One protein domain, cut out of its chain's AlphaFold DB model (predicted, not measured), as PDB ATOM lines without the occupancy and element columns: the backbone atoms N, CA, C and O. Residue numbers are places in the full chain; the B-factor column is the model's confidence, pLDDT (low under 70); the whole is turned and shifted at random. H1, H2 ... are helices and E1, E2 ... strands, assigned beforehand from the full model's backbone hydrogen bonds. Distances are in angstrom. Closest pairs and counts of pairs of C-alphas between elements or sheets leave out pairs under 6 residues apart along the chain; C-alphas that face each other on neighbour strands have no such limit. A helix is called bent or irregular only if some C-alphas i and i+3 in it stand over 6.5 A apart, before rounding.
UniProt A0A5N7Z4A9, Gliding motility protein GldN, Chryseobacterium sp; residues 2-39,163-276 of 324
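This is residues 2 to 39 and 163 to 276 of the 324 residues of the protein "Gliding motility protein GldN" of Chryseobacterium sp (UniProt A0A5N7Z4A9). A long, strongly twisted sheet of three strands, E2, E3 and E4, runs through an elongated body, with the E2-E3 hairpin reaching to one end of the long axis and H3 to the other. H1 and H5 pack on one face of the sheet, H1 crossing its strands, while H2 lies over E4 and H6 packs beside H5. The printed part has 152 residues, with six named helices and four named strands in the order H1 H2 E1 E2 E3 H3 H4 E4 H5 H6. The sheet's order is E2 - E3 - E4, all antiparallel, and the class is mixed, helices and strands. The whole is loose, with a radius of gyration of the C-alphas of 18.8 A and spans of 69 by 39 by 28 A.

H1, residues 2 to 10, is on the sheet of E2, residues 168 to 180, E3, residues 185 to 198, and E4, residues 232 to 239, at a height over the sheet of 10.1 A. It lies over E3 and only just over E4, on which 3 of its 9 C-alphas fall, and runs across the strands at 85 degrees to E3 on the local plane. H2, residues 29 to 36, is on the sheet over E4, along the strands at 24 degrees to E4 on the local plane; their closest C-alphas are those of Ala 35 and Leu 235, 5.5 A apart. H1 and H2 are close but not clearly touching, with the closest C-alphas, those of Asn 10 and Pro 29, 6.9 A apart. E1, residues 37 to 39, pairs with no named strand. E2 and E3 form an antiparallel hairpin, with N 172 and O 194 at 2.8 A and N 187 and O 178 at 2.8 A, within hydrogen-bond range. E3 and E4 are antiparallel at 135 degrees between directions, with N 238 and O 193 within hydrogen-bond range at 2.8 A. H3, residues 200 to 215, is not on the sheet, but only just, with 4 pairs of C-alphas within 10 A. H3 and H4, residues 222 to 225, are close but not clearly touching, the closest C-alphas being those of Arg 206 and Met 225 at 6.8 A. H5, residues 240 to 249, is on the sheet over none of its strands, on the same face as H1. H5 touches H1, the closest C-alphas being those of Ala 8 and Val 246 at 7.1 A, at a steep tilt of 68 degrees, only just short of about perpendicular, opposite ways. H6, residues 264 to 269, touches H5 at a steep tilt of 46 degrees, with the C-alphas of Leu 247 and Asp 265 closest at 5.0 A, and only grazes the sheet with residues 265 to 269. Every O i to N i+4 pair is within hydrogen-bond range in H1, H2, H3 and H6, against 3 of 6 in H5; H4 is too short for such a pair.

H1 begins at C-alpha 2, (-39.531, 48.793, -36.213), and H2 and E1 follow it. E2 is 34.5 A long and E3 38.8 A, while E4 measures 20.5 A. H3 is 22.7 A long and ends at C-alpha 215, (-8.861, 64.735, -44.567). H5, 14.3 A long, is irregular, but only just: C-alphas 242 and 245 are 7.0 A apart. H6 ends at C-alpha 269, (-56.108, 46.343, -39.207).

The two C-alphas farthest apart are those of Arg 182 and Gly 217, at 69.7 A. Residues 40 to 162 are not printed, and C-alphas 39 and 163 are 11.4 A apart across the cut. The links from H1 to H2 and from H5 to H6 are long; within the latter, residues 251 to 252 pair antiparallel with residues 262 to 263. The mean pLDDT of the printed part is 86.7, and residues 220 to 231 are under 70.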
ATOM      1  N   TYR A   2     -40.688  49.458 -35.595       93.00
ATOM      2  CA  TYR A   2     -39.531  48.793 -36.213       93.00
ATOM      3  C   TYR A   2     -38.690  47.972 -35.226       93.00
ATOM      4  O   TYR A   2     -38.543  46.776 -35.435       93.00
ATOM      5  N   GLN A   3     -38.242  48.573 -34.116       92.19
ATOM      6  CA  GLN A   3     -37.460  47.855 -33.099       92.19
ATOM      7  C   GLN A   3     -38.166  46.593 -32.583       92.19
ATOM      8  O   GLN A   3     -37.565  45.532 -32.513       92.19
ATOM      9  N   VAL A   4     -39.468  46.688 -32.298       93.38
ATOM     10  CA  VAL A   4     -40.286  45.556 -31.829       93.38
ATOM     11  C   VAL A   4     -40.291  44.415 -32.849       93.38
ATOM     12  O   VAL A   4     -40.178  43.250 -32.475       93.38
ATOM     13  N   LEU A   5     -40.420  44.746 -34.136       94.19
ATOM     14  CA  LEU A   5     -40.382  43.763 -35.216       94.19
ATOM     15  C   LEU A   5     -38.983  43.158 -35.369       94.19
ATOM     16  O   LEU A   5     -38.864  41.939 -35.416       94.19
ATOM     17  N   LEU A   6     -37.938  43.987 -35.389       92.69
ATOM     18  CA  LEU A   6     -36.548  43.545 -35.505       92.69
ATOM     19  C   LEU A   6     -36.154  42.610 -34.354       92.69
ATOM     20  O   LEU A   6     -35.612  41.533 -34.590       92.69
ATOM     21  N   ASP A   7     -36.492  42.968 -33.116       92.56
ATOM     22  CA  ASP A   7     -36.218  42.146 -31.938       92.56
ATOM     23  C   ASP A   7     -36.990  40.826 -31.982       92.56
ATOM     24  O   ASP A   7     -36.476  39.781 -31.588       92.56
ATOM     25  N   ALA A   8     -38.237  40.843 -32.456       93.88
ATOM     26  CA  ALA A   8     -39.031  39.630 -32.584       93.88
ATOM     27  C   ALA A   8     -38.506  38.691 -33.676       93.88
ATOM     28  O   ALA A   8     -38.525  37.474 -33.481       93.88
ATOM     29  N   VAL A   9     -38.011  39.242 -34.782       93.31
ATOM     30  CA  VAL A   9     -37.334  38.489 -35.840       93.31
ATOM     31  C   VAL A   9     -36.029  37.885 -35.313       93.31
ATOM     32  O   VAL A   9     -35.833  36.676 -35.406       93.31
ATOM     33  N   ASN A  10     -35.179  38.687 -34.664       89.75
ATOM     34  CA  ASN A  10     -33.898  38.227 -34.114       89.75
ATOM     35  C   ASN A  10     -34.066  37.165 -33.016       89.75
ATOM     36  O   ASN A  10     -33.263  36.242 -32.916       89.75
ATOM     37  N   ASN A  11     -35.137  37.254 -32.221       90.12
ATOM     38  CA  ASN A  11     -35.470  36.264 -31.193       90.12
ATOM     39  C   ASN A  11     -36.249  35.048 -31.735       90.12
ATOM     40  O   ASN A  11     -36.684  34.203 -30.952       90.12
ATOM     41  N   GLY A  12     -36.488  34.967 -33.049       90.06
ATOM     42  CA  GLY A  12     -37.194  33.853 -33.691       90.06
ATOM     43  C   GLY A  12     -38.692  33.757 -33.370       90.06
ATOM     44  O   GLY A  12     -39.308  32.721 -33.631       90.06
ATOM     45  N   LYS A  13     -39.287  34.817 -32.801       93.50
ATOM     46  CA  LYS A  13     -40.743  34.923 -32.593       93.50
ATOM     47  C   LYS A  13     -41.478  35.141 -33.912       93.50
ATOM     48  O   LYS A  13     -42.591  34.659 -34.054       93.50
ATOM     49  N   ILE A  14     -40.841  35.849 -34.843       95.56
ATOM     50  CA  ILE A  14     -41.279  35.991 -36.232       95.56
ATOM     51  C   ILE A  14     -40.305  35.190 -37.087       95.56
ATOM     52  O   ILE A  14     -39.095  35.403 -37.029       95.56
ATOM     53  N   LYS A  15     -40.835  34.253 -37.860       94.56
ATOM     54  CA  LYS A  15     -40.079  33.339 -38.713       94.56
ATOM     55  C   LYS A  15     -40.275  33.670 -40.185       94.56
ATOM     56  O   LYS A  15     -39.381  33.396 -40.985       94.56
ATOM     57  N   GLU A  16     -41.447  34.158 -40.567       95.88
ATOM     58  CA  GLU A  16     -41.822  34.413 -41.958       95.88
ATOM     59  C   GLU A  16     -41.318  35.800 -42.404       95.88
ATOM     60  O   GLU A  16     -42.056  36.790 -42.413       95.88
ATOM     61  N   VAL A  17     -40.022  35.858 -42.736       96.62
ATOM     62  CA  VAL A  17     -39.295  37.065 -43.166       96.62
ATOM     63  C   VAL A  17     -38.692  36.859 -44.554       96.62
ATOM     64  O   VAL A  17     -38.102  35.815 -44.824       96.62
ATOM     65  N   TYR A  18     -38.823  37.853 -45.427       96.38
ATOM     66  CA  TYR A  18     -38.572  37.761 -46.863       96.38
ATOM     67  C   TYR A  18     -37.794  38.966 -47.388       96.38
ATOM     68  O   TYR A  18     -37.804  40.039 -46.785       96.38
ATOM     69  N   SER A  19     -37.122  38.790 -48.525       92.94
ATOM     70  CA  SER A  19     -36.355  39.857 -49.176       92.94
ATOM     71  C   SER A  19     -37.234  40.873 -49.907       92.94
ATOM     72  O   SER A  19     -36.818  42.009 -50.094       92.94
ATOM     73  N   GLY A  20     -38.424  40.463 -50.345       91.81
ATOM     74  CA  GLY A  20     -39.295  41.250 -51.210       91.81
ATOM     75  C   GLY A  20     -40.772  41.077 -50.880       91.81
ATOM     76  O   GLY A  20     -41.164  40.230 -50.074       91.81
ATOM     77  N   ASP A  21     -41.585  41.901 -51.531       90.31
ATOM     78  CA  ASP A  21     -43.028  41.984 -51.325       90.31
ATOM     79  C   ASP A  21     -43.811  40.852 -52.015       90.31
ATOM     80  O   ASP A  21     -45.004  40.680 -51.788       90.31
ATOM     81  N   ASP A  22     -43.131  40.038 -52.821       89.56
ATOM     82  CA  ASP A  22     -43.666  38.852 -53.489       89.56
ATOM     83  C   ASP A  22     -43.695  37.595 -52.596       89.56
ATOM     84  O   ASP A  22     -44.296  36.587 -52.972       89.56
ATOM     85  N   PHE A  23     -43.068  37.648 -51.414       93.06
ATOM     86  CA  PHE A  23     -42.961  36.547 -50.450       93.06
ATOM     87  C   PHE A  23     -42.373  35.247 -51.033       93.06
ATOM     88  O   PHE A  23     -42.727  34.148 -50.597       93.06
ATOM     89  N   THR A  24     -41.461  35.346 -52.007       92.44
ATOM     90  CA  THR A  24     -40.867  34.163 -52.662       92.44
ATOM     91  C   THR A  24     -39.537  33.732 -52.044       92.44
ATOM     92  O   THR A  24     -39.274  32.535 -51.913       92.44
ATOM     93  N   ALA A  25     -38.707  34.688 -51.619       94.75
ATOM     94  CA  ALA A  25     -37.369  34.442 -51.090       94.75
ATOM     95  C   ALA A  25     -37.293  34.754 -49.590       94.75
ATOM     96  O   ALA A  25     -37.239  35.912 -49.171       94.75
ATOM     97  N   ARG A  26     -37.304  33.698 -48.770       95.44
ATOM     98  CA  ARG A  26     -37.196  33.795 -47.308       95.44
ATOM     99  C   ARG A  26     -35.761  34.123 -46.891       95.44
ATOM    100  O   ARG A  26     -34.827  33.488 -47.376       95.44
ATOM    101  N   LEU A  27     -35.600  35.062 -45.963       92.75
ATOM    102  CA  LEU A  27     -34.298  35.453 -45.430       92.75
ATOM    103  C   LEU A  27     -33.871  34.555 -44.263       92.75
ATOM    104  O   LEU A  27     -34.671  34.206 -43.393       92.75
ATOM    105  N   THR A  28     -32.584  34.211 -44.220       89.94
ATOM    106  CA  THR A  28     -31.957  33.583 -43.050       89.94
ATOM    107  C   THR A  28     -31.656  34.627 -41.965       89.94
ATOM    108  O   THR A  28     -31.552  35.817 -42.275       89.94
ATOM    109  N   PRO A  29     -31.449  34.222 -40.695       85.12
ATOM    110  CA  PRO A  29     -31.043  35.150 -39.636       85.12
ATOM    111  C   PRO A  29     -29.791  35.967 -39.988       85.12
ATOM    112  O   PRO A  29     -29.722  37.156 -39.695       85.12
ATOM    113  N   GLU A  30     -28.826  35.353 -40.674       81.81
ATOM    114  CA  GLU A  30     -27.610  36.029 -41.137       81.81
ATOM    115  C   GLU A  30     -27.919  37.084 -42.204       81.81
ATOM    116  O   GLU A  30     -27.426  38.207 -42.123       81.81
ATOM    117  N   GLN A  31     -28.788  36.764 -43.167       86.75
ATOM    118  CA  GLN A  31     -29.191  37.710 -44.209       86.75
ATOM    119  C   GLN A  31     -29.987  38.892 -43.644       86.75
ATOM    120  O   GLN A  31     -29.809  40.015 -44.106       86.75
ATOM    121  N   ILE A  32     -30.818  38.671 -42.620       87.75
ATOM    122  CA  ILE A  32     -31.541  39.746 -41.922       87.75
ATOM    123  C   ILE A  32     -30.558  40.697 -41.234       87.75
ATOM    124  O   ILE A  32     -30.714  41.917 -41.310       87.75
ATOM    125  N   VAL A  33     -29.519  40.159 -40.587       83.31
ATOM    126  CA  VAL A  33     -28.465  40.980 -39.976       83.31
ATOM    127  C   VAL A  33     -27.728  41.789 -41.040       83.31
ATOM    128  O   VAL A  33     -27.526  42.983 -40.839       83.31
ATOM    129  N   THR A  34     -27.389  41.195 -42.183       82.94
ATOM    130  CA  THR A  34     -26.743  41.911 -43.298       82.94
ATOM    131  C   THR A  34     -27.641  42.991 -43.906       82.94
ATOM    132  O   THR A  34     -27.155  44.050 -44.286       82.94
ATOM    133  N   ALA A  35     -28.955  42.766 -43.968       84.94
ATOM    134  CA  ALA A  35     -29.900  43.754 -44.487       84.94
ATOM    135  C   ALA A  35     -30.148  44.926 -43.517       84.94
ATOM    136  O   ALA A  35     -30.560  46.005 -43.929       84.94
ATOM    137  N   THR A  36     -29.903  44.726 -42.219       85.81
ATOM    138  CA  THR A  36     -30.177  45.718 -41.160       85.81
ATOM    139  C   THR A  36     -28.919  46.302 -40.531       85.81
ATOM    140  O   THR A  36     -29.001  47.193 -39.681       85.81
ATOM    141  N   SER A  37     -27.740  45.823 -40.921       83.94
ATOM    142  CA  SER A  37     -26.472  46.333 -40.425       83.94
ATOM    143  C   SER A  37     -25.315  46.093 -41.385       83.94
ATOM    144  O   SER A  37     -25.264  45.086 -42.080       83.94
ATOM    145  N   ALA A  38     -24.348  47.003 -41.356       83.19
ATOM    146  CA  ALA A  38     -23.060  46.872 -42.015       83.19
ATOM    147  C   ALA A  38     -21.957  46.824 -40.959       83.19
ATOM    148  O   ALA A  38     -22.059  47.444 -39.902       83.19
ATOM    149  N   VAL A  39     -20.877  46.107 -41.254       81.38
ATOM    150  CA  VAL A  39     -19.688  46.081 -40.398       81.38
ATOM    151  C   VAL A  39     -18.600  46.924 -41.037       81.38
ATOM    152  O   VAL A  39     -18.271  46.749 -42.214       81.38
ATOM    153  N   THR A 163     -28.897  49.877 -38.716       85.06
ATOM    154  CA  THR A 163     -30.050  50.702 -39.074       85.06
ATOM    155  C   THR A 163     -31.016  50.701 -37.900       85.06
ATOM    156  O   THR A 163     -31.811  49.783 -37.736       85.06
ATOM    157  N   GLY A 164     -30.889  51.703 -37.028       85.62
ATOM    158  CA  GLY A 164     -31.795  51.902 -35.903       85.62
ATOM    159  C   GLY A 164     -33.146  52.481 -36.330       85.62
ATOM    160  O   GLY A 164     -33.371  52.833 -37.492       85.62
ATOM    161  N   THR A 165     -34.066  52.611 -35.371       88.19
ATOM    162  CA  THR A 165     -35.419  53.147 -35.622       88.19
ATOM    163  C   THR A 165     -35.384  54.581 -36.166       88.19
ATOM    164  O   THR A 165     -36.252  54.964 -36.940       88.19
ATOM    165  N   GLU A 166     -34.364  55.363 -35.818       87.62
ATOM    166  CA  GLU A 166     -34.131  56.733 -36.285       87.62
ATOM    167  C   GLU A 166     -33.795  56.836 -37.784       87.62
ATOM    168  O   GLU A 166     -34.062  57.861 -38.427       87.62
ATOM    169  N   LYS A 167     -33.232  55.764 -38.351       86.31
ATOM    170  CA  LYS A 167     -32.877  55.668 -39.773       86.31
ATOM    171  C   LYS A 167     -34.002  55.084 -40.628       86.31
ATOM    172  O   LYS A 167     -33.946  55.175 -41.852       86.31
ATOM    173  N   VAL A 168     -35.047  54.534 -40.008       89.56
ATOM    174  CA  VAL A 168     -36.262  54.076 -40.696       89.56
ATOM    175  C   VAL A 168     -37.173  55.273 -40.962       89.56
ATOM    176  O   VAL A 168     -37.553  55.994 -40.040       89.56
ATOM    177  N   LYS A 169     -37.523  55.500 -42.232       89.56
ATOM    178  CA  LYS A 169     -38.314  56.667 -42.665       89.56
ATOM    179  C   LYS A 169     -39.779  56.346 -42.915       89.56
ATOM    180  O   LYS A 169     -40.623  57.214 -42.713       89.56
ATOM    181  N   ALA A 170     -40.094  55.120 -43.324       91.06
ATOM    182  CA  ALA A 170     -41.467  54.712 -43.593       91.06
ATOM    183  C   ALA A 170     -41.689  53.220 -43.325       91.06
ATOM    184  O   ALA A 170     -40.747  52.433 -43.225       91.06
ATOM    185  N   LEU A 171     -42.962  52.837 -43.237       93.69
ATOM    186  CA  LEU A 171     -43.392  51.446 -43.294       93.69
ATOM    187  C   LEU A 171     -44.165  51.232 -44.591       93.69
ATOM    188  O   LEU A 171     -45.108  51.969 -44.880       93.69
ATOM    189  N   LYS A 172     -43.788  50.204 -45.346       94.75
ATOM    190  CA  LYS A 172     -44.572  49.712 -46.473       94.75
ATOM    191  C   LYS A 172     -45.539  48.654 -45.975       94.75
ATOM    192  O   LYS A 172     -45.181  47.793 -45.174       94.75
ATOM    193  N   LEU A 173     -46.773  48.745 -46.447       95.44
ATOM    194  CA  LEU A 173     -47.847  47.828 -46.101       95.44
ATOM    195  C   LEU A 173     -48.384  47.218 -47.387       95.44
ATOM    196  O   LEU A 173     -48.808  47.941 -48.286       95.44
ATOM    197  N   MET A 174     -48.398  45.892 -47.450       93.94
ATOM    198  CA  MET A 174     -49.074  45.163 -48.513       93.94
ATOM    199  C   MET A 174     -50.359  44.574 -47.961       93.94
ATOM    200  O   MET A 174     -50.347  43.871 -46.952       93.94
ATOM    201  N   GLY A 175     -51.466  44.798 -48.654       93.50
ATOM    202  CA  GLY A 175     -52.712  44.123 -48.340       93.50
ATOM    203  C   GLY A 175     -53.670  44.136 -49.510       93.50
ATOM    204  O   GLY A 175     -53.451  44.828 -50.500       93.50
ATOM    205  N   MET A 176     -54.734  43.358 -49.374       91.62
ATOM    206  CA  MET A 176     -55.753  43.187 -50.398       91.62
ATOM    207  C   MET A 176     -57.111  43.644 -49.887       91.62
ATOM    208  O   MET A 176     -57.474  43.396 -48.733       91.62
ATOM    209  N   TRP A 177     -57.869  44.281 -50.769       90.69
ATOM    210  CA  TRP A 177     -59.287  44.524 -50.567       90.69
ATOM    211  C   TRP A 177     -60.073  43.335 -51.102       90.69
ATOM    212  O   TRP A 177     -59.807  42.850 -52.201       90.69
ATOM    213  N   TYR A 178     -61.016  42.835 -50.312       90.44
ATOM    214  CA  TYR A 178     -61.866  41.717 -50.698       90.44
ATOM    215  C   TYR A 178     -63.287  41.936 -50.194       90.44
ATOM    216  O   TYR A 178     -63.502  42.522 -49.133       90.44
ATOM    217  N   VAL A 179     -64.263  41.437 -50.945       89.94
ATOM    218  CA  VAL A 179     -65.662  41.440 -50.518       89.94
ATOM    219  C   VAL A 179     -65.902  40.216 -49.643       89.94
ATOM    220  O   VAL A 179     -65.714  39.074 -50.080       89.94
ATOM    221  N   ASP A 180     -66.306  40.445 -48.397       90.94
ATOM    222  CA  ASP A 180     -66.761  39.371 -47.526       90.94
ATOM    223  C   ASP A 180     -68.175  38.959 -47.938       90.94
ATOM    224  O   ASP A 180     -69.132  39.708 -47.762       90.94
ATOM    225  N   LYS A 181     -68.311  37.752 -48.497       87.31
ATOM    226  CA  LYS A 181     -69.596  37.236 -48.992       87.31
ATOM    227  C   LYS A 181     -70.651  37.058 -47.900       87.31
ATOM    228  O   LYS A 181     -71.819  36.900 -48.234       87.31
ATOM    229  N   ARG A 182     -70.249  36.974 -46.627       90.88
ATOM    230  CA  ARG A 182     -71.181  36.737 -45.513       90.88
ATOM    231  C   ARG A 182     -71.827  38.027 -45.041       90.88
ATOM    232  O   ARG A 182     -73.035  38.066 -44.849       90.88
ATOM    233  N   ASP A 183     -71.003  39.054 -44.889       87.75
ATOM    234  CA  ASP A 183     -71.411  40.346 -44.344       87.75
ATOM    235  C   ASP A 183     -71.699  41.376 -45.448       87.75
ATOM    236  O   ASP A 183     -72.078  42.500 -45.140       87.75
ATOM    237  N   SER A 184     -71.488  41.010 -46.721       87.25
ATOM    238  CA  SER A 184     -71.603  41.895 -47.889       87.25
ATOM    239  C   SER A 184     -70.882  43.224 -47.671       87.25
ATOM    240  O   SER A 184     -71.416  44.284 -47.973       87.25
ATOM    241  N   GLN A 185     -69.679  43.160 -47.096       89.06
ATOM    242  CA  GLN A 185     -68.869  44.331 -46.776       89.06
ATOM    243  C   GLN A 185     -67.494  44.234 -47.439       89.06
ATOM    244  O   GLN A 185     -66.899  43.151 -47.518       89.06
ATOM    245  N   LEU A 186     -66.965  45.373 -47.886       90.50
ATOM    246  CA  LEU A 186     -65.601  45.477 -48.384       90.50
ATOM    247  C   LEU A 186     -64.642  45.488 -47.187       90.50
ATOM    248  O   LEU A 186     -64.750  46.319 -46.290       90.50
ATOM    249  N   ARG A 187     -63.700  44.543 -47.149       90.50
ATOM    250  CA  ARG A 187     -62.727  44.412 -46.058       90.50
ATOM    251  C   ARG A 187     -61.311  44.499 -46.580       90.50
ATOM    252  O   ARG A 187     -60.992  44.003 -47.659       90.50
ATOM    253  N   TYR A 188     -60.442  45.071 -45.758       91.38
ATOM    254  CA  TYR A 188     -59.007  45.065 -45.988       91.38
ATOM    255  C   TYR A 188     -58.355  43.907 -45.229       91.38
ATOM    256  O   TYR A 188     -58.612  43.701 -44.043       91.38
ATOM    257  N   ARG A 189     -57.490  43.154 -45.909       93.00
ATOM    258  CA  ARG A 189     -56.615  42.151 -45.299       93.00
ATOM    259  C   ARG A 189     -55.171  42.568 -45.484       93.00
ATOM    260  O   ARG A 189     -54.681  42.594 -46.610       93.00
ATOM    261  N   LEU A 190     -54.488  42.830 -44.377       95.00
ATOM    262  CA  LEU A 190     -53.054  43.068 -44.386       95.00
ATOM    263  C   LEU A 190     -52.307  41.735 -44.576       95.00
ATOM    264  O   LEU A 190     -52.643  40.725 -43.955       95.00
ATOM    265  N   LEU A 191     -51.328  41.733 -45.475       95.00
ATOM    266  CA  LEU A 191     -50.532  40.567 -45.875       95.00
ATOM    267  C   LEU A 191     -49.062  40.737 -45.502       95.00
ATOM    268  O   LEU A 191     -48.414  39.768 -45.119       95.00
ATOM    269  N   GLY A 192     -48.552  41.964 -45.601       96.00
ATOM    270  CA  GLY A 192     -47.131  42.259 -45.519       96.00
ATOM    271  C   GLY A 192     -46.825  43.575 -44.834       96.00
ATOM    272  O   GLY A 192     -47.562  44.546 -45.003       96.00
ATOM    273  N   ILE A 193     -45.706  43.609 -44.115       96.56
ATOM    274  CA  ILE A 193     -45.125  44.835 -43.566       96.56
ATOM    275  C   ILE A 193     -43.635  44.844 -43.878       96.56
ATOM    276  O   ILE A 193     -42.951  43.871 -43.575       96.56
ATOM    277  N   ALA A 194     -43.123  45.951 -44.401       95.56
ATOM    278  CA  ALA A 194     -41.692  46.188 -44.527       95.56
ATOM    279  C   ALA A 194     -41.293  47.514 -43.893       95.56
ATOM    280  O   ALA A 194     -42.021  48.506 -43.961       95.56
ATOM    281  N   ALA A 195     -40.117  47.524 -43.273       92.81
ATOM    282  CA  ALA A 195     -39.490  48.750 -42.812       92.81
ATOM    283  C   ALA A 195     -38.587  49.306 -43.908       92.81
ATOM    284  O   ALA A 195     -37.698  48.607 -44.391       92.81
ATOM    285  N   MET A 196     -38.828  50.561 -44.276       90.88
ATOM    286  CA  MET A 196     -38.045  51.273 -45.272       90.88
ATOM    287  C   MET A 196     -37.062  52.193 -44.557       90.88
ATOM    288  O   MET A 196     -37.459  53.123 -43.845       90.88
ATOM    289  N   GLY A 197     -35.780  51.910 -44.723       89.06
ATOM    290  CA  GLY A 197     -34.708  52.614 -44.041       89.06
ATOM    291  C   GLY A 197     -33.499  52.773 -44.936       89.06
ATOM    292  O   GLY A 197     -33.437  52.226 -46.032       89.06
ATOM    293  N   GLU A 198     -32.554  53.556 -44.451       85.12
ATOM    294  CA  GLU A 198     -31.275  53.726 -45.120       85.12
ATOM    295  C   GLU A 198     -30.506  52.399 -45.187       85.12
ATOM    296  O   GLU A 198     -30.409  51.691 -44.175       85.12
ATOM    297  N   ASP A 199     -29.944  52.086 -46.359       85.06
ATOM    298  CA  ASP A 199     -29.040  50.948 -46.523       85.06
ATOM    299  C   ASP A 199     -27.798  51.120 -45.620       85.06
ATOM    300  O   ASP A 199     -27.030  52.077 -45.795       85.06
ATOM    301  N   PRO A 200     -27.552  50.196 -44.668       84.56
ATOM    302  CA  PRO A 200     -26.361  50.233 -43.827       84.56
ATOM    303  C   PRO A 200     -25.044  50.310 -44.617       84.56
ATOM    304  O   PRO A 200     -24.084  50.936 -44.159       84.56
ATOM    305  N   ASN A 201     -24.974  49.679 -45.795       82.81
ATOM    306  CA  ASN A 201     -23.768  49.684 -46.622       82.81
ATOM    307  C   ASN A 201     -23.568  51.035 -47.303       82.81
ATOM    308  O   ASN A 201     -22.460  51.572 -47.266       82.81
ATOM    309  N   ALA A 202     -24.631  51.626 -47.852       80.25
ATOM    310  CA  ALA A 202     -24.587  52.989 -48.375       80.25
ATOM    311  C   ALA A 202     -24.166  53.989 -47.283       80.25
ATOM    312  O   ALA A 202     -23.282  54.819 -47.506       80.25
ATOM    313  N   ALA A 203     -24.701  53.839 -46.066       78.75
ATOM    314  CA  ALA A 203     -24.315  54.654 -44.916       78.75
ATOM    315  C   ALA A 203     -22.818  54.527 -44.579       78.75
ATOM    316  O   ALA A 203     -22.145  55.537 -44.353       78.75
ATOM    317  N   LYS A 204     -22.275  53.302 -44.601       77.88
ATOM    318  CA  LYS A 204     -20.841  53.037 -44.413       77.88
ATOM    319  C   LYS A 204     -19.987  53.723 -45.481       77.88
ATOM    320  O   LYS A 204     -19.002  54.378 -45.143       77.88
ATOM    321  N   LEU A 205     -20.353  53.582 -46.757       78.88
ATOM    322  CA  LEU A 205     -19.626  54.198 -47.871       78.88
ATOM    323  C   LEU A 205     -19.648  55.726 -47.784       78.88
ATOM    324  O   LEU A 205     -18.672  56.385 -48.136       78.88
ATOM    325  N   ARG A 206     -20.749  56.319 -47.327       76.44
ATOM    326  CA  ARG A 206     -20.827  57.770 -47.142       76.44
ATOM    327  C   ARG A 206     -19.949  58.241 -45.990       76.44
ATOM    328  O   ARG A 206     -19.267  59.248 -46.131       76.44
ATOM    329  N   ALA A 207     -19.930  57.507 -44.878       76.62
ATOM    330  CA  ALA A 207     -19.073  57.828 -43.742       76.62
ATOM    331  C   ALA A 207     -17.583  57.816 -44.132       76.62
ATOM    332  O   ALA A 207     -16.860  58.751 -43.791       76.62
ATOM    333  N   SER A 208     -17.136  56.822 -44.910       77.06
ATOM    334  CA  SER A 208     -15.748  56.773 -45.387       77.06
ATOM    335  C   SER A 208     -15.425  57.884 -46.390       77.06
ATOM    336  O   SER A 208     -14.357  58.488 -46.314       77.06
ATOM    337  N   GLN A 209     -16.349  58.210 -47.301       78.81
ATOM    338  CA  GLN A 209     -16.179  59.327 -48.237       78.81
ATOM    339  C   GLN A 209     -16.124  60.679 -47.516       78.81
ATOM    340  O   GLN A 209     -15.278  61.513 -47.835       78.81
ATOM    341  N   ALA A 210     -16.980  60.887 -46.514       76.81
ATOM    342  CA  ALA A 210     -16.971  62.092 -45.694       76.81
ATOM    343  C   ALA A 210     -15.651  62.241 -44.924       76.81
ATOM    344  O   ALA A 210     -15.101  63.339 -44.865       76.81
ATOM    345  N   GLN A 211     -15.106  61.143 -44.393       77.44
ATOM    346  CA  GLN A 211     -13.801  61.150 -43.738       77.44
ATOM    347  C   GLN A 211     -12.670  61.515 -44.715       77.44
ATOM    348  O   GLN A 211     -11.870  62.395 -44.409       77.44
ATOM    349  N   ALA A 212     -12.650  60.930 -45.918       79.50
ATOM    350  CA  ALA A 212     -11.649  61.252 -46.938       79.50
ATOM    351  C   ALA A 212     -11.703  62.727 -47.384       79.50
ATOM    352  O   ALA A 212     -10.672  63.354 -47.623       79.50
ATOM    353  N   LEU A 213     -12.902  63.310 -47.472       79.19
ATOM    354  CA  LEU A 213     -13.079  64.725 -47.812       79.19
ATOM    355  C   LEU A 213     -12.674  65.660 -46.674       79.19
ATOM    356  O   LEU A 213     -12.068  66.701 -46.933       79.19
ATOM    357  N   ALA A 214     -12.962  65.275 -45.428       78.44
ATOM    358  CA  ALA A 214     -12.496  65.993 -44.249       78.44
ATOM    359  C   ALA A 214     -10.960  65.990 -44.167       78.44
ATOM    360  O   ALA A 214     -10.357  67.031 -43.916       78.44
ATOM    361  N   GLU A 215     -10.321  64.853 -44.456       80.12
ATOM    362  CA  GLU A 215      -8.861  64.735 -44.567       80.12
ATOM    363  C   GLU A 215      -8.297  65.576 -45.725       80.12
ATOM    364  O   GLU A 215      -7.241  66.194 -45.589       80.12
ATOM    365  N   ALA A 216      -9.026  65.679 -46.841       81.75
ATOM    366  CA  ALA A 216      -8.682  66.540 -47.974       81.75
ATOM    367  C   ALA A 216      -8.962  68.041 -47.734       81.75
ATOM    368  O   ALA A 216      -8.727  68.858 -48.628       81.75
ATOM    369  N   GLY A 217      -9.472  68.422 -46.556       76.75
ATOM    370  CA  GLY A 217      -9.793  69.806 -46.205       76.75
ATOM    371  C   GLY A 217     -10.953  70.407 -47.006       76.75
ATOM    372  O   GLY A 217     -11.093  71.631 -47.050       76.75
ATOM    373  N   GLN A 218     -11.771  69.576 -47.659       77.75
ATOM    374  CA  GLN A 218     -12.963  70.021 -48.377       77.75
ATOM    375  C   GLN A 218     -14.186  70.043 -47.450       77.75
ATOM    376  O   GLN A 218     -14.294  69.209 -46.548       77.75
ATOM    377  N   PRO A 219     -15.129  70.982 -47.647       71.75
ATOM    378  CA  PRO A 219     -16.349  71.016 -46.854       71.75
ATOM    379  C   PRO A 219     -17.186  69.758 -47.114       71.75
ATOM    380  O   PRO A 219     -17.557  69.459 -48.248       71.75
ATOM    381  N   VAL A 220     -17.509  69.040 -46.041       64.94
ATOM    382  CA  VAL A 220     -18.467  67.932 -46.052       64.94
ATOM    383  C   VAL A 220     -19.887  68.494 -46.033       64.94
ATOM    384  O   VAL A 220     -20.426  68.837 -44.982       64.94
ATOM    385  N   ASP A 221     -20.501  68.627 -47.204       65.12
ATOM    386  CA  ASP A 221     -21.913  68.987 -47.296       65.12
ATOM    387  C   ASP A 221     -22.787  67.726 -47.229       65.12
ATOM    388  O   ASP A 221     -22.895  66.946 -48.175       65.12
ATOM    389  N   ASN A 222     -23.445  67.533 -46.085       58.78
ATOM    390  CA  ASN A 222     -24.332  66.398 -45.853       58.78
ATOM    391  C   ASN A 222     -25.560  66.392 -46.792       58.78
ATOM    392  O   ASN A 222     -26.175  65.346 -46.973       58.78
ATOM    393  N   SER A 223     -25.917  67.530 -47.403       56.47
ATOM    394  CA  SER A 223     -27.059  67.643 -48.324       56.47
ATOM    395  C   SER A 223     -26.763  67.151 -49.745       56.47
ATOM    396  O   SER A 223     -27.679  66.704 -50.430       56.47
ATOM    397  N   THR A 224     -25.494  67.157 -50.164       55.94
ATOM    398  CA  THR A 224     -25.040  66.582 -51.447       55.94
ATOM    399  C   THR A 224     -24.556  65.134 -51.310       55.94
ATOM    400  O   THR A 224     -24.479  64.412 -52.299       55.94
ATOM    401  N   MET A 225     -24.258  64.703 -50.078       54.53
ATOM    402  CA  MET A 225     -23.832  63.343 -49.719       54.53
ATOM    403  C   MET A 225     -24.995  62.425 -49.327       54.53
ATOM    404  O   MET A 225     -24.916  61.213 -49.511       54.53
ATOM    405  N   SER A 226     -26.068  62.973 -48.754       51.84
ATOM    406  CA  SER A 226     -27.303  62.233 -48.510       51.84
ATOM    407  C   SER A 226     -28.017  62.061 -49.845       51.84
ATOM    408  O   SER A 226     -28.658  63.002 -50.311       51.84
ATOM    409  N   GLY A 227     -27.939  60.876 -50.454       48.38
ATOM    410  CA  GLY A 227     -28.815  60.508 -51.561       48.38
ATOM    411  C   GLY A 227     -30.261  60.574 -51.075       48.38
ATOM    412  O   GLY A 227     -30.767  59.640 -50.457       48.38
ATOM    413  N   GLY A 228     -30.922  61.719 -51.256       49.97
ATOM    414  CA  GLY A 228     -32.322  61.883 -50.877       49.97
ATOM    415  C   GLY A 228     -33.162  60.800 -51.546       49.97
ATOM    416  O   GLY A 228     -32.965  60.570 -52.727       49.97
ATOM    417  N   ALA A 229     -34.057  60.140 -50.799       49.94
ATOM    418  CA  ALA A 229     -34.947  59.034 -51.207       49.94
ATOM    419  C   ALA A 229     -34.297  57.788 -51.869       49.94
ATOM    420  O   ALA A 229     -34.787  56.688 -51.645       49.94
ATOM    421  N   ALA A 230     -33.202  57.933 -52.616       53.47
ATOM    422  CA  ALA A 230     -32.521  56.912 -53.401       53.47
ATOM    423  C   ALA A 230     -31.774  55.879 -52.546       53.47
ATOM    424  O   ALA A 230     -31.610  54.744 -52.979       53.47
ATOM    425  N   ASP A 231     -31.382  56.244 -51.322       65.75
ATOM    426  CA  ASP A 231     -30.691  55.331 -50.401       65.75
ATOM    427  C   ASP A 231     -31.663  54.568 -49.477       65.75
ATOM    428  O   ASP A 231     -31.234  53.816 -48.595       65.75
ATOM    429  N   LEU A 232     -32.978  54.783 -49.632       84.25
ATOM    430  CA  LEU A 232     -33.992  54.082 -48.853       84.25
ATOM    431  C   LEU A 232     -34.345  52.761 -49.527       84.25
ATOM    432  O   LEU A 232     -34.889  52.728 -50.628       84.25
ATOM    433  N   ILE A 233     -34.086  51.674 -48.816       88.81
ATOM    434  CA  ILE A 233     -34.381  50.320 -49.265       88.81
ATOM    435  C   ILE A 233     -35.384  49.652 -48.331       88.81
ATOM    436  O   ILE A 233     -35.559  50.038 -47.168       88.81
ATOM    437  N   ASP A 234     -36.029  48.611 -48.844       92.00
ATOM    438  CA  ASP A 234     -36.824  47.709 -48.022       92.00
ATOM    439  C   ASP A 234     -35.857  46.806 -47.268       92.00
ATOM    440  O   ASP A 234     -35.214  45.949 -47.866       92.00
ATOM    441  N   LEU A 235     -35.731  47.015 -45.957       91.25
ATOM    442  CA  LEU A 235     -34.772  46.261 -45.150       91.25
ATOM    443  C   LEU A 235     -35.140  44.773 -45.143       91.25
ATOM    444  O   LEU A 235     -34.295  43.906 -45.329       91.25
ATOM    445  N   PHE A 236     -36.415  44.477 -44.903       93.50
ATOM    446  CA  PHE A 236     -36.981  43.136 -44.983       93.50
ATOM    447  C   PHE A 236     -38.508  43.213 -44.962       93.50
ATOM    448  O   PHE A 236     -39.095  44.125 -44.369       93.50
ATOM    449  N   TRP A 237     -39.144  42.220 -45.574       96.44
ATOM    450  CA  TRP A 237     -40.587  42.024 -45.583       96.44
ATOM    451  C   TRP A 237     -40.990  40.971 -44.558       96.44
ATOM    452  O   TRP A 237     -40.399  39.902 -44.478       96.44
ATOM    453  N   ILE A 238     -42.017  41.259 -43.769       97.12
ATOM    454  CA  ILE A 238     -42.586  40.337 -42.789       97.12
ATOM    455  C   ILE A 238     -43.970  39.920 -43.259       97.12
ATOM    456  O   ILE A 238     -44.805  40.774 -43.574       97.12
ATOM    457  N   TYR A 239     -44.237  38.617 -43.244       97.00
ATOM    458  CA  TYR A 239     -45.579  38.101 -43.465       97.00
ATOM    459  C   TYR A 239     -46.471  38.434 -42.265       97.00
ATOM    460  O   TYR A 239     -46.258  37.965 -41.144       97.00
ATOM    461  N   TYR A 240     -47.481  39.271 -42.496       96.62
ATOM    462  CA  TYR A 240     -48.274  39.879 -41.431       96.62
ATOM    463  C   TYR A 240     -48.915  38.871 -40.467       96.62
ATOM    464  O   TYR A 240     -48.822  39.099 -39.258       96.62
ATOM    465  N   PRO A 241     -49.515  37.750 -40.925       95.62
ATOM    466  CA  PRO A 241     -50.101  36.757 -40.025       95.62
ATOM    467  C   PRO A 241     -49.152  36.227 -38.943       95.62
ATOM    468  O   PRO A 241     -49.611  35.986 -37.829       95.62
ATOM    469  N   ASP A 242     -47.854  36.103 -39.235       96.06
ATOM    470  CA  ASP A 242     -46.839  35.643 -38.276       96.06
ATOM    471  C   ASP A 242     -46.446  36.755 -37.279       96.06
ATOM    472  O   ASP A 242     -46.220  36.514 -36.096       96.06
ATOM    473  N   ALA A 243     -46.469  38.018 -37.719       96.06
ATOM    474  CA  ALA A 243     -46.181  39.173 -36.867       96.06
ATOM    475  C   ALA A 243     -47.302  39.522 -35.873       96.06
ATOM    476  O   ALA A 243     -47.047  40.224 -34.889       96.06
ATOM    477  N   ARG A 244     -48.542  39.061 -36.098       95.00
ATOM    478  CA  ARG A 244     -49.718  39.485 -35.310       95.00
ATOM    479  C   ARG A 244     -49.545  39.288 -33.812       95.00
ATOM    480  O   ARG A 244     -49.832  40.203 -33.050       95.00
ATOM    481  N   GLN A 245     -49.028  38.138 -33.381       93.69
ATOM    482  CA  GLN A 245     -48.852  37.852 -31.953       93.69
ATOM    483  C   GLN A 245     -47.965  38.903 -31.261       93.69
ATOM    484  O   GLN A 245     -48.223  39.314 -30.128       93.69
ATOM    485  N   VAL A 246     -46.934  39.372 -31.962       96.00
ATOM    486  CA  VAL A 246     -46.033  40.419 -31.475       96.00
ATOM    487  C   VAL A 246     -46.733  41.777 -31.511       96.00
ATOM    488  O   VAL A 246     -46.664  42.531 -30.547       96.00
ATOM    489  N   LEU A 247     -47.453  42.092 -32.585       95.62
ATOM    490  CA  LEU A 247     -48.101  43.394 -32.758       95.62
ATOM    491  C   LEU A 247     -49.302  43.616 -31.825       95.62
ATOM    492  O   LEU A 247     -49.532  44.752 -31.417       95.62
ATOM    493  N   THR A 248     -50.026  42.565 -31.437       95.31
ATOM    494  CA  THR A 248     -51.137  42.643 -30.468       95.31
ATOM    495  C   THR A 248     -50.646  42.799 -29.026       95.31
ATOM    496  O   THR A 248     -51.362  43.310 -28.178       95.31
ATOM    497  N   THR A 249     -49.420  42.374 -28.712       93.75
ATOM    498  CA  THR A 249     -48.863  42.480 -27.347       93.75
ATOM    499  C   THR A 249     -48.111  43.788 -27.099       93.75
ATOM    500  O   THR A 249     -47.693  44.051 -25.974       93.75
ATOM    501  N   ASN A 250     -47.942  44.616 -28.134       93.56
ATOM    502  CA  ASN A 250     -47.219  45.879 -28.060       93.56
ATOM    503  C   ASN A 250     -48.173  47.061 -28.281       93.56
ATOM    504  O   ASN A 250     -48.821  47.168 -29.325       93.56
ATOM    505  N   PHE A 251     -48.223  47.960 -27.298       91.69
ATOM    506  CA  PHE A 251     -49.117  49.117 -27.278       91.69
ATOM    507  C   PHE A 251     -48.461  50.369 -27.866       91.69
ATOM    508  O   PHE A 251     -47.250  50.576 -27.759       91.69
ATOM    509  N   ILE A 252     -49.285  51.220 -28.472       89.25
ATOM    510  CA  ILE A 252     -48.891  52.526 -28.990       89.25
ATOM    511  C   ILE A 252     -49.209  53.588 -27.946       89.25
ATOM    512  O   ILE A 252     -50.317  53.659 -27.421       89.25
ATOM    513  N   PHE A 253     -48.247  54.472 -27.701       86.94
ATOM    514  CA  PHE A 253     -48.479  55.652 -26.883       86.94
ATOM    515  C   PHE A 253     -49.354  56.668 -27.628       86.94
ATOM    516  O   PHE A 253     -48.989  57.152 -28.702       86.94
ATOM    517  N   ASN A 254     -50.487  57.036 -27.033       86.00
ATOM    518  CA  ASN A 254     -51.338  58.111 -27.525       86.00
ATOM    519  C   ASN A 254     -51.170  59.361 -26.649       86.00
ATOM    520  O   ASN A 254     -51.724  59.449 -25.556       86.00
ATOM    521  N   ALA A 255     -50.457  60.367 -27.162       85.31
ATOM    522  CA  ALA A 255     -50.191  61.612 -26.434       85.31
ATOM    523  C   ALA A 255     -51.461  62.392 -26.044       85.31
ATOM    524  O   ALA A 255     -51.444  63.148 -25.078       85.31
ATOM    525  N   LYS A 256     -52.565  62.219 -26.786       87.69
ATOM    526  CA  LYS A 256     -53.849  62.876 -26.490       87.69
ATOM    527  C   LYS A 256     -54.685  62.108 -25.467       87.69
ATOM    528  O   LYS A 256     -55.609  62.678 -24.900       87.69
ATOM    529  N   ASN A 257     -54.403  60.821 -25.267       86.06
ATOM    530  CA  ASN A 257     -55.128  59.968 -24.337       86.06
ATOM    531  C   ASN A 257     -54.212  58.852 -23.816       86.06
ATOM    532  O   ASN A 257     -54.118  57.782 -24.418       86.06
ATOM    533  N   SER A 258     -53.562  59.098 -22.680       85.62
ATOM    534  CA  SER A 258     -52.610  58.168 -22.067       85.62
ATOM    535  C   SER A 258     -53.248  56.900 -21.496       85.62
ATOM    536  O   SER A 258     -52.520  55.969 -21.178       85.62
ATOM    537  N   THR A 259     -54.576  56.856 -21.341       85.00
ATOM    538  CA  THR A 259     -55.306  55.665 -20.869       85.00
ATOM    539  C   THR A 259     -55.858  54.828 -22.023       85.00
ATOM    540  O   THR A 259     -56.634  53.904 -21.800       85.00
ATOM    541  N   SER A 260     -55.551  55.196 -23.268       86.31
ATOM    542  CA  SER A 260     -55.977  54.447 -24.445       86.31
ATOM    543  C   SER A 260     -55.031  53.278 -24.695       86.31
ATOM    544  O   SER A 260     -53.938  53.478 -25.224       86.31
ATOM    545  N   ASP A 261     -55.501  52.063 -24.443       86.88
ATOM    546  CA  ASP A 261     -54.779  50.834 -24.775       86.88
ATOM    547  C   ASP A 261     -55.067  50.437 -26.229       86.88
ATOM    548  O   ASP A 261     -56.008  49.700 -26.515       86.88
ATOM    549  N   ILE A 262     -54.287  50.970 -27.174       91.62
ATOM    550  CA  ILE A 262     -54.370  50.582 -28.589       91.62
ATOM    551  C   ILE A 262     -53.085  49.879 -29.023       91.62
ATOM    552  O   ILE A 262     -51.982  50.375 -28.783       91.62
ATOM    553  N   THR A 263     -53.217  48.714 -29.652       94.69
ATOM    554  CA  THR A 263     -52.067  47.907 -30.081       94.69
ATOM    555  C   THR A 263     -51.624  48.267 -31.499       94.69
ATOM    556  O   THR A 263     -52.363  48.903 -32.259       94.69
ATOM    557  N   PHE A 264     -50.417  47.846 -31.893       94.94
ATOM    558  CA  PHE A 264     -50.005  47.977 -33.294       94.94
ATOM    559  C   PHE A 264     -50.923  47.179 -34.237       94.94
ATOM    560  O   PHE A 264     -51.245  47.683 -35.311       94.94
ATOM    561  N   ASP A 265     -51.390  45.985 -33.842       95.25
ATOM    562  CA  ASP A 265     -52.331  45.179 -34.649       95.25
ATOM    563  C   ASP A 265     -53.663  45.920 -34.866       95.25
ATOM    564  O   ASP A 265     -54.187  45.925 -35.981       95.25
ATOM    565  N   ASP A 266     -54.179  46.611 -33.842       93.88
ATOM    566  CA  ASP A 266     -55.421  47.391 -33.950       93.88
ATOM    567  C   ASP A 266     -55.287  48.545 -34.944       93.88
ATOM    568  O   ASP A 266     -56.139  48.718 -35.815       93.88
ATOM    569  N   VAL A 267     -54.209  49.332 -34.841       93.31
ATOM    570  CA  VAL A 267     -53.976  50.478 -35.734       93.31
ATOM    571  C   VAL A 267     -53.837  50.036 -37.186       93.31
ATOM    572  O   VAL A 267     -54.378  50.690 -38.079       93.31
ATOM    573  N   LEU A 268     -53.148  48.921 -37.428       94.00
ATOM    574  CA  LEU A 268     -52.899  48.411 -38.772       94.00
ATOM    575  C   LEU A 268     -54.160  47.824 -39.410       94.00
ATOM    576  O   LEU A 268     -54.505  48.199 -40.532       94.00
ATOM    577  N   ASN A 269     -54.883  46.960 -38.692       91.88
ATOM    578  CA  ASN A 269     -56.108  46.343 -39.207       91.88
ATOM    579  C   ASN A 269     -57.238  47.360 -39.397       91.88
ATOM    580  O   ASN A 269     -57.986  47.270 -40.367       91.88
ATOM    581  N   GLN A 270     -57.352  48.347 -38.504       91.38
ATOM    582  CA  GLN A 270     -58.355  49.412 -38.613       91.38
ATOM    583  C   GLN A 270     -57.911  50.558 -39.531       91.38
ATOM    584  O   GLN A 270     -58.613  51.561 -39.637       91.38
ATOM    585  N   ARG A 271     -56.732  50.442 -40.161       91.75
ATOM    586  CA  ARG A 271     -56.132  51.463 -41.027       91.75
ATOM    587  C   ARG A 271     -56.104  52.865 -40.404       91.75
ATOM    588  O   ARG A 271     -56.320  53.864 -41.085       91.75
ATOM    589  N   ARG A 272     -55.813  52.959 -39.102       90.00
ATOM    590  CA  ARG A 272     -55.713  54.232 -38.363       90.00
ATOM    591  C   ARG A 272     -54.362  54.917 -38.599       90.00
ATOM    592  O   ARG A 272     -53.634  55.217 -37.657       90.00
ATOM    593  N   PHE A 273     -54.014  55.139 -39.862       91.81
ATOM    594  CA  PHE A 273     -52.762  55.761 -40.286       91.81
ATOM    595  C   PHE A 273     -52.946  56.506 -41.614       91.81
ATOM    596  O   PHE A 273     -53.857  56.214 -42.385       91.81
ATOM    597  N   SER A 274     -52.059  57.464 -41.890       93.00
ATOM    598  CA  SER A 274     -51.961  58.085 -43.214       93.00
ATOM    599  C   SER A 274     -51.095  57.220 -44.130       93.00
ATOM    600  O   SER A 274     -50.092  56.663 -43.683       93.00
ATOM    601  N   SER A 275     -51.476  57.094 -45.401       93.12
ATOM    602  CA  SER A 275     -50.735  56.305 -46.387       93.12
ATOM    603  C   SER A 275     -50.851  56.880 -47.792       93.12
ATOM    604  O   SER A 275     -51.909  57.389 -48.175       93.12
ATOM    605  N   ILE A 276     -49.794  56.689 -48.573       93.88
ATOM    606  CA  ILE A 276     -49.752  56.920 -50.017       93.88
ATOM    607  C   ILE A 276     -49.658  55.548 -50.683       93.88
ATOM    608  O   ILE A 276     -48.891  54.690 -50.237       93.88
TER     609      ILE A 276